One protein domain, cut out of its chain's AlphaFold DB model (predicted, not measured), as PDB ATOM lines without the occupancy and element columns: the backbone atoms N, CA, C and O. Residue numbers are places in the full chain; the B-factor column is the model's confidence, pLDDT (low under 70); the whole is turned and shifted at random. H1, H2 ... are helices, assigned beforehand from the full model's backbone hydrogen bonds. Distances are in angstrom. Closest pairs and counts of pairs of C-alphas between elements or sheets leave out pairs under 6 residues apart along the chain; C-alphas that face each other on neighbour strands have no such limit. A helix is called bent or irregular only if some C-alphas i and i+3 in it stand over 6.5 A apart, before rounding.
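Overview. This is residues 3 to 71 of the 79 residues of an uncharacterized protein of Friedmanniomyces endolithicus (UniProt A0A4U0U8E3). The model is an open, flat frame: H1 and short H2 stand at one end, H3 stands at the other, and residues 40 to 54 cross the space between them as a long extended arm. The long first stretch, residues 3 to 24, begins between the two ends, goes over to the H1 and H2 end and folds back beside H1. Residues 22 to 27 and 51 to 57 stick out, and no helix touches another. The printed part has 69 residues, with three named helices in the order H1, H2, H3 and no named strand; the class is all helix, though only 28 residues are in named elements, under half. The whole is only just loose, close to extended, with a radius of gyration of the C-alphas of 16.2 A and spans of 41 by 31 by 16 A.

Along the chain. The printed part begins at C-alpha 3, at (200.318, 185.855, 236.746), and residues 3 to 24 have no named element. H1 is residues 25 to 33, 13.0 A from first to last C-alpha, beginning at C-alpha 25 at (212.689, 166.395, 254.390). H2 is residues 36 to 39, four residues. Residues 40 to 54 have no named element. H3, the longest helix, is residues 55 to 69, 20.4 A long, ending at C-alpha 69 at (203.629, 191.518, 235.447).

Arrangement. H1 and H2 are joined by a tight link of 2 residues, yet they are apart, with no C-alpha of the one within 8 A of the other. H2 and H3 are joined by a long link of 15 residues and are apart too. H1 and H3 are apart. H1 is neither bent nor irregular, but only just: C-alphas 25 and 28 are 6.4 A apart. In H3 every pair of O i and N i+4 is within hydrogen-bond range, and in H1 4 of 5 are. H2 is too short for such a pair, and its one pair of O i and N i+3 is not within range.

Size, cuts and confidence. The two C-alphas farthest apart are those of Ala 11 and Tyr 53, at 42.1 A, while the first and last printed C-alphas, of Val 3 and Ala 71, are 10.0 A apart. Residues 22 to 27, of which 25 to 27 belong to H1, stand free, as do residues 51 to 57, of which 55 to 57 belong to H3. Without them the body of 56 residues spans 39 by 24 by 16 A. The printed part has no cut. The mean pLDDT of the printed part is 92.9, and no printed residue is under 70.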
ATOM      1  N   VAL A   3     199.640 185.388 237.959       92.81
ATOM      2  CA  VAL A   3     200.318 185.855 236.746       92.81
ATOM      3  C   VAL A   3     199.472 185.422 235.556       92.81
ATOM      4  O   VAL A   3     199.207 184.234 235.383       92.81
ATOM      5  N   LYS A   4     198.983 186.387 234.783       90.25
ATOM      6  CA  LYS A   4     198.178 186.145 233.586       90.25
ATOM      7  C   LYS A   4     199.083 185.659 232.464       90.25
ATOM      8  O   LYS A   4     200.251 186.032 232.408       90.25
ATOM      9  N   ASP A   5     198.522 184.824 231.595       87.69
ATOM     10  CA  ASP A   5     199.194 184.305 230.399       87.69
ATOM     11  C   ASP A   5     200.530 183.585 230.691       87.69
ATOM     12  O   ASP A   5     201.387 183.457 229.817       87.69
ATOM     13  N   PHE A   6     200.702 183.101 231.928       88.50
ATOM     14  CA  PHE A   6     201.835 182.291 232.354       88.50
ATOM     15  C   PHE A   6     201.348 180.894 232.727       88.50
ATOM     16  O   PHE A   6     200.795 180.673 233.806       88.50
ATOM     17  N   ASP A   7     201.606 179.957 231.824       89.62
ATOM     18  CA  ASP A   7     201.332 178.540 231.999       89.62
ATOM     19  C   ASP A   7     202.642 177.756 232.024       89.62
ATOM     20  O   ASP A   7     203.602 178.097 231.334       89.62
ATOM     21  N   ILE A   8     202.656 176.657 232.778       91.50
ATOM     22  CA  ILE A   8     203.769 175.705 232.757       91.50
ATOM     23  C   ILE A   8     203.833 175.057 231.370       91.50
ATOM     24  O   ILE A   8     202.862 174.438 230.917       91.50
ATOM     25  N   ASN A   9     204.983 175.178 230.708       90.81
ATOM     26  CA  ASN A   9     205.254 174.569 229.415       90.81
ATOM     27  C   ASN A   9     206.151 173.339 229.603       90.81
ATOM     28  O   ASN A   9     207.339 173.500 229.880       90.81
ATOM     29  N   PRO A  10     205.660 172.110 229.354       93.00
ATOM     30  CA  PRO A  10     206.455 170.905 229.574       93.00
ATOM     31  C   PRO A  10     207.770 170.829 228.796       93.00
ATOM     32  O   PRO A  10     208.695 170.146 229.225       93.00
ATOM     33  N   ALA A  11     207.874 171.534 227.666       91.94
ATOM     34  CA  ALA A  11     209.097 171.578 226.873       91.94
ATOM     35  C   ALA A  11     210.158 172.538 227.443       91.94
ATOM     36  O   ALA A  11     211.342 172.370 227.156       91.94
ATOM     37  N   GLN A  12     209.749 173.550 228.215       90.44
ATOM     38  CA  GLN A  12     210.642 174.575 228.774       90.44
ATOM     39  C   GLN A  12     210.880 174.369 230.277       90.44
ATOM     40  O   GLN A  12     212.013 174.484 230.738       90.44
ATOM     41  N   ASP A  13     209.846 173.974 231.015       91.44
ATOM     42  CA  ASP A  13     209.848 173.757 232.462       91.44
ATOM     43  C   ASP A  13     210.099 172.279 232.812       91.44
ATOM     44  O   ASP A  13     209.389 171.649 233.595       91.44
ATOM     45  N   VAL A  14     211.114 171.674 232.194       93.81
ATOM     46  CA  VAL A  14     211.428 170.256 232.423       93.81
ATOM     47  C   VAL A  14     211.931 170.006 233.846       93.81
ATOM     48  O   VAL A  14     212.697 170.783 234.422       93.81
ATOM     49  N   LYS A  15     211.559 168.853 234.412       93.44
ATOM     50  CA  LYS A  15     212.072 168.416 235.714       93.44
ATOM     51  C   LYS A  15     213.596 168.272 235.671       93.44
ATOM     52  O   LYS A  15     214.146 167.536 234.854       93.44
ATOM     53  N   ASN A  16     214.283 168.946 236.591       91.88
ATOM     54  CA  ASN A  16     215.742 168.917 236.668       91.88
ATOM     55  C   ASN A  16     216.263 167.568 237.201       91.88
ATOM     56  O   ASN A  16     216.249 167.330 238.405       91.88
ATOM     57  N   SER A  17     216.801 166.725 236.317       88.94
ATOM     58  CA  SER A  17     217.371 165.413 236.666       88.94
ATOM     59  C   SER A  17     218.664 165.478 237.491       88.94
ATOM     60  O   SER A  17     219.035 164.499 238.134       88.94
ATOM     61  N   GLY A  18     219.352 166.622 237.495       92.38
ATOM     62  CA  GLY A  18     220.573 166.851 238.268       92.38
ATOM     63  C   GLY A  18     220.327 167.399 239.676       92.38
ATOM     64  O   GLY A  18     221.295 167.695 240.383       92.38
ATOM     65  N   TYR A  19     219.067 167.578 240.084       91.94
ATOM     66  CA  TYR A  19     218.739 168.153 241.384       91.94
ATOM     67  C   TYR A  19     219.240 167.273 242.534       91.94
ATOM     68  O   TYR A  19     219.034 166.061 242.557       91.94
ATOM     69  N   ARG A  20     219.891 167.898 243.518       92.25
ATOM     70  CA  ARG A  20     220.356 167.231 244.738       92.25
ATOM     71  C   ARG A  20     219.607 167.810 245.931       92.25
ATOM     72  O   ARG A  20     219.928 168.933 246.329       92.25
ATOM     73  N   PRO A  21     218.644 167.063 246.498       90.00
ATOM     74  CA  PRO A  21     217.916 167.523 247.663       90.00
ATOM     75  C   PRO A  21     218.852 167.839 248.832       90.00
ATOM     76  O   PRO A  21     219.828 167.129 249.090       90.00
ATOM     77  N   ARG A  22     218.545 168.914 249.549       90.56
ATOM     78  CA  ARG A  22     219.209 169.312 250.791       90.56
ATOM     79  C   ARG A  22     218.683 168.470 251.956       90.56
ATOM     80  O   ARG A  22     217.711 167.735 251.825       90.56
ATOM     81  N   GLY A  23     219.285 168.620 253.137       89.19
ATOM     82  CA  GLY A  23     218.892 167.872 254.343       89.19
ATOM     83  C   GLY A  23     217.473 168.147 254.874       89.19
ATOM     84  O   GLY A  23     217.095 167.578 255.892       89.19
ATOM     85  N   ASN A  24     216.691 169.015 254.223       90.19
ATOM     86  CA  ASN A  24     215.299 169.270 254.582       90.19
ATOM     87  C   ASN A  24     214.396 168.149 254.020       90.19
ATOM     88  O   ASN A  24     214.397 167.945 252.803       90.19
ATOM     89  N   PRO A  25     213.576 167.470 254.846       86.31
ATOM     90  CA  PRO A  25     212.689 166.395 254.390       86.31
ATOM     91  C   PRO A  25     211.691 166.814 253.297       86.31
ATOM     92  O   PRO A  25     211.320 165.986 252.467       86.31
ATOM     93  N   PHE A  26     211.273 168.083 253.255       91.12
ATOM     94  CA  PHE A  26     210.302 168.564 252.262       91.12
ATOM     95  C   PHE A  26     210.910 168.806 250.882       91.12
ATOM     96  O   PHE A  26     210.197 168.827 249.885       91.12
ATOM     97  N   ASP A  27     212.226 168.980 250.808       90.25
ATOM     98  CA  ASP A  27     212.898 169.385 249.580       90.25
ATOM     99  C   ASP A  27     212.843 168.288 248.508       90.25
ATOM    100  O   ASP A  27     212.407 168.515 247.379       90.25
ATOM    101  N   LYS A  28     213.189 167.054 248.903       91.75
ATOM    102  CA  LYS A  28     213.072 165.881 248.030       91.75
ATOM    103  C   LYS A  28     211.617 165.624 247.643       91.75
ATOM    104  O   LYS A  28     211.338 165.400 246.474       91.75
ATOM    105  N   ALA A  29     210.703 165.679 248.613       92.00
ATOM    106  CA  ALA A  29     209.287 165.416 248.373       92.00
ATOM    107  C   ALA A  29     208.679 166.402 247.361       92.00
ATOM    108  O   ALA A  29     207.993 165.975 246.437       92.00
ATOM    109  N   ASN A  30     208.985 167.698 247.483       91.75
ATOM    110  CA  ASN A  30     208.512 168.723 246.552       91.75
ATOM    111  C   ASN A  30     209.080 168.523 245.144       91.75
ATOM    112  O   ASN A  30     208.347 168.622 244.162       91.75
ATOM    113  N   HIS A  31     210.377 168.220 245.039       92.06
ATOM    114  CA  HIS A  31     210.992 167.948 243.745       92.06
ATOM    115  C   HIS A  31     210.407 166.689 243.089       92.06
ATOM    116  O   HIS A  31     210.105 166.687 241.897       92.06
ATOM    117  N   ASP A  32     210.205 165.621 243.862       92.44
ATOM    118  CA  ASP A  32     209.643 164.367 243.369       92.44
ATOM    119  C   ASP A  32     208.189 164.529 242.908       92.44
ATOM    120  O   ASP A  32     207.829 163.939 241.891       92.44
ATOM    121  N   LEU A  33     207.401 165.367 243.589       93.12
ATOM    122  CA  LEU A  33     206.003 165.665 243.260       93.12
ATOM    123  C   LEU A  33     205.829 166.411 241.927       93.12
ATOM    124  O   LEU A  33     204.773 166.312 241.303       93.12
ATOM    125  N   TYR A  34     206.834 167.171 241.495       92.50
ATOM    126  CA  TYR A  34     206.736 167.947 240.264       92.50
ATOM    127  C   TYR A  34     206.713 167.046 239.018       92.50
ATOM    128  O   TYR A  34     207.622 166.227 238.823       92.50
ATOM    129  N   ASP A  35     205.696 167.242 238.175       93.44
ATOM    130  CA  ASP A  35     205.510 166.604 236.866       93.44
ATOM    131  C   ASP A  35     205.038 167.660 235.840       93.44
ATOM    132  O   ASP A  35     203.908 168.136 235.923       93.44
ATOM    133  N   PRO A  36     205.860 168.056 234.860       93.00
ATOM    134  CA  PRO A  36     205.487 169.123 233.935       93.00
ATOM    135  C   PRO A  36     204.196 168.852 233.142       93.00
ATOM    136  O   PRO A  36     203.463 169.797 232.854       93.00
ATOM    137  N   GLU A  37     203.874 167.595 232.819       94.00
ATOM    138  CA  GLU A  37     202.664 167.258 232.052       94.00
ATOM    139  C   GLU A  37     201.395 167.394 232.897       94.00
ATOM    140  O   GLU A  37     200.384 167.916 232.427       94.00
ATOM    141  N   LEU A  38     201.452 166.980 234.167       92.81
ATOM    142  CA  LEU A  38     200.325 167.114 235.093       92.81
ATOM    143  C   LEU A  38     200.030 168.583 235.427       92.81
ATOM    144  O   LEU A  38     198.876 168.960 235.616       92.81
ATOM    145  N   TRP A  39     201.076 169.405 235.514       92.00
ATOM    146  CA  TRP A  39     200.982 170.791 235.968       92.00
ATOM    147  C   TRP A  39     200.783 171.801 234.827       92.00
ATOM    148  O   TRP A  39     200.560 172.986 235.080       92.00
ATOM    149  N   LYS A  40     200.800 171.351 233.569       92.88
ATOM    150  CA  LYS A  40     200.496 172.178 232.397       92.88
ATOM    151  C   LYS A  40     199.151 172.901 232.553       92.88
ATOM    152  O   LYS A  40     198.157 172.301 232.960       92.88
ATOM    153  N   GLY A  41     199.120 174.192 232.214       85.19
ATOM    154  CA  GLY A  41     197.905 175.021 232.249       85.19
ATOM    155  C   GLY A  41     197.351 175.316 233.650       85.19
ATOM    156  O   GLY A  41     196.237 175.825 233.772       85.19
ATOM    157  N   HIS A  42     198.084 174.969 234.714       88.56
ATOM    158  CA  HIS A  42     197.723 175.393 236.062       88.56
ATOM    159  C   HIS A  42     198.166 176.843 236.292       88.56
ATOM    160  O   HIS A  42     199.293 177.197 235.940       88.56
ATOM    161  N   PRO A  43     197.327 177.672 236.942       88.88
ATOM    162  CA  PRO A  43     197.650 179.068 237.178       88.88
ATOM    163  C   PRO A  43     198.808 179.202 238.167       88.88
ATOM    164  O   PRO A  43     198.804 178.609 239.250       88.88
ATOM    165  N   VAL A  44     199.771 180.050 237.823       91.62
ATOM    166  CA  VAL A  44     200.910 180.370 238.686       91.62
ATOM    167  C   VAL A  44     200.660 181.680 239.421       91.62
ATOM    168  O   VAL A  44     200.027 182.610 238.915       91.62
ATOM    169  N   THR A  45     201.146 181.758 240.660       93.50
ATOM    170  CA  THR A  45     200.985 182.945 241.499       93.50
ATOM    171  C   THR A  45     202.306 183.392 242.113       93.50
ATOM    172  O   THR A  45     203.165 182.577 242.440       93.50
ATOM    173  N   LEU A  46     202.445 184.701 242.311       94.31
ATOM    174  CA  LEU A  46     203.502 185.316 243.103       94.31
ATOM    175  C   LEU A  46     203.014 185.565 244.531       94.31
ATOM    176  O   LEU A  46     201.909 186.079 244.747       94.31
ATOM    177  N   GLN A  47     203.857 185.227 245.504       95.56
ATOM    178  CA  GLN A  47     203.641 185.536 246.913       95.56
ATOM    179  C   GLN A  47     204.511 186.726 247.318       95.56
ATOM    180  O   GLN A  47     205.724 186.715 247.127       95.56
ATOM    181  N   LEU A  48     203.880 187.741 247.905       94.94
ATOM    182  CA  LEU A  48     204.544 188.945 248.391       94.94
ATOM    183  C   LEU A  48     204.463 188.957 249.917       94.94
ATOM    184  O   LEU A  48     203.385 188.789 250.484       94.94
ATOM    185  N   VAL A  49     205.608 189.121 250.579       96.06
ATOM    186  CA  VAL A  49     205.712 189.108 252.043       96.06
ATOM    187  C   VAL A  49     206.302 190.432 252.508       96.06
ATOM    188  O   VAL A  49     207.448 190.761 252.203       96.06
ATOM    189  N   GLY A  50     205.496 191.199 253.238       95.31
ATOM    190  CA  GLY A  50     205.887 192.464 253.851       95.31
ATOM    191  C   GLY A  50     206.344 192.300 255.300       95.31
ATOM    192  O   GLY A  50     206.186 191.247 255.918       95.31
ATOM    193  N   ARG A  51     206.905 193.373 255.869       96.44
ATOM    194  CA  ARG A  51     207.143 193.454 257.320       96.44
ATOM    195  C   ARG A  51     205.803 193.520 258.074       96.44
ATOM    196  O   ARG A  51     204.836 194.017 257.502       96.44
ATOM    197  N   PRO A  52     205.748 193.106 259.353       97.25
ATOM    198  CA  PRO A  52     204.535 193.235 260.163       97.25
ATOM    199  C   PRO A  52     203.996 194.675 260.222       97.25
ATOM    200  O   PRO A  52     204.789 195.622 260.274       97.25
ATOM    201  N   TYR A  53     202.665 194.820 260.274       96.06
ATOM    202  CA  TYR A  53     201.933 196.098 260.389       96.06
ATOM    203  C   TYR A  53     202.176 197.073 259.225       96.06
ATOM    204  O   TYR A  53     202.279 198.287 259.416       96.06
ATOM    205  N   ARG A  54     202.365 196.534 258.017       96.50
ATOM    206  CA  ARG A  54     202.620 197.296 256.779       96.50
ATOM    207  C   ARG A  54     201.753 196.788 255.629       96.50
ATOM    208  O   ARG A  54     202.178 196.815 254.477       96.50
ATOM    209  N   ASP A  55     200.569 196.297 255.952       96.56
ATOM    210  CA  ASP A  55     199.657 195.630 255.035       96.56
ATOM    211  C   ASP A  55     199.250 196.556 253.878       96.56
ATOM    212  O   ASP A  55     199.327 196.153 252.722       96.56
ATOM    213  N   GLU A  56     198.963 197.835 254.142       97.19
ATOM    214  CA  GLU A  56     198.609 198.816 253.104       97.19
ATOM    215  C   GLU A  56     199.771 199.084 252.145       97.19
ATOM    216  O   GLU A  56     199.583 199.187 250.934       97.19
ATOM    217  N   ALA A  57     200.996 199.159 252.673       97.00
ATOM    218  CA  ALA A  57     202.184 199.325 251.844       97.00
ATOM    219  C   ALA A  57     202.443 198.074 250.989       97.00
ATOM    220  O   ALA A  57     202.828 198.193 249.828       97.00
ATOM    221  N   LEU A  58     202.209 196.878 251.542       97.44
ATOM    222  CA  LEU A  58     202.321 195.623 250.802       97.44
ATOM    223  C   LEU A  58     201.264 195.529 249.695       97.44
ATOM    224  O   LEU A  58     201.589 195.090 248.593       97.44
ATOM    225  N   ILE A  59     200.031 195.970 249.956       96.88
ATOM    226  CA  ILE A  59     198.960 196.036 248.954       96.88
ATOM    227  C   ILE A  59     199.342 197.008 247.833       96.88
ATOM    228  O   ILE A  59     199.337 196.605 246.675       96.88
ATOM    229  N   ALA A  60     199.782 198.227 248.157       97.31
ATOM    230  CA  ALA A  60     200.202 199.207 247.153       97.31
ATOM    231  C   ALA A  60     201.362 198.695 246.277       97.31
ATOM    232  O   ALA A  60     201.370 198.876 245.062       97.31
ATOM    233  N   VAL A  61     202.338 198.001 246.873       96.69
ATOM    234  CA  VAL A  61     203.413 197.344 246.110       96.69
ATOM    235  C   VAL A  61     202.859 196.218 245.238       96.69
ATOM    236  O   VAL A  61     203.284 196.073 244.095       96.69
ATOM    237  N   SER A  62     201.901 195.440 245.749       96.38
ATOM    238  CA  SER A  62     201.257 194.365 244.989       96.38
ATOM    239  C   SER A  62     200.547 194.903 243.745       96.38
ATOM    240  O   SER A  62     200.673 194.296 242.690       96.38
ATOM    241  N   GLU A  63     199.876 196.056 243.835       95.94
ATOM    242  CA  GLU A  63     199.229 196.718 242.691       95.94
ATOM    243  C   GLU A  63     200.241 197.157 241.627       95.94
ATOM    244  O   GLU A  63     200.029 196.942 240.433       95.94
ATOM    245  N   VAL A  64     201.378 197.721 242.046       96.38
ATOM    246  CA  VAL A  64     202.448 198.100 241.113       96.38
ATOM    247  C   VAL A  64     203.023 196.864 240.421       96.38
ATOM    248  O   VAL A  64     203.189 196.872 239.203       96.38
ATOM    249  N   ILE A  65     203.293 195.790 241.165       95.88
ATOM    250  CA  ILE A  65     203.810 194.541 240.588       95.88
ATOM    251  C   ILE A  65     202.784 193.932 239.626       95.88
ATOM    252  O   ILE A  65     203.167 193.542 238.526       95.88
ATOM    253  N   ASP A  66     201.498 193.900 239.991       94.94
ATOM    254  CA  ASP A  66     200.419 193.434 239.113       94.94
ATOM    255  C   ASP A  66     200.400 194.220 237.800       94.94
ATOM    256  O   ASP A  66     200.391 193.623 236.727       94.94
ATOM    257  N   SER A  67     200.509 195.551 237.869       94.62
ATOM    258  CA  SER A  67     200.484 196.416 236.684       94.62
ATOM    259  C   SER A  67     201.630 196.164 235.699       94.62
ATOM    260  O   SER A  67     201.474 196.436 234.512       94.62
ATOM    261  N   VAL A  68     202.767 195.647 236.177       93.69
ATOM    262  CA  VAL A  68     203.945 195.336 235.352       93.69
ATOM    263  C   VAL A  68     203.884 193.902 234.845       93.69
ATOM    264  O   VAL A  68     204.090 193.652 233.662       93.69
ATOM    265  N   VAL A  69     203.614 192.955 235.743       93.75
ATOM    266  CA  VAL A  69     203.629 191.518 235.447       93.75
ATOM    267  C   VAL A  69     202.444 191.119 234.569       93.75
ATOM    268  O   VAL A  69     202.599 190.306 233.669       93.75
ATOM    269  N   ASN A  70     201.283 191.730 234.804       94.00
ATOM    270  CA  ASN A  70     200.050 191.497 234.058       94.00
ATOM    271  C   ASN A  70     199.742 192.643 233.082       94.00
ATOM    272  O   ASN A  70     198.582 192.825 232.692       94.00
ATOM    273  N   ALA A  71     200.760 193.433 232.714       89.75
ATOM    274  CA  ALA A  71     200.621 194.472 231.706       89.75
ATOM    275  C   ALA A  71     200.122 193.847 230.393       89.75
ATOM    276  O   ALA A  71     200.661 192.822 229.965       89.75
TER     277      ALA A  71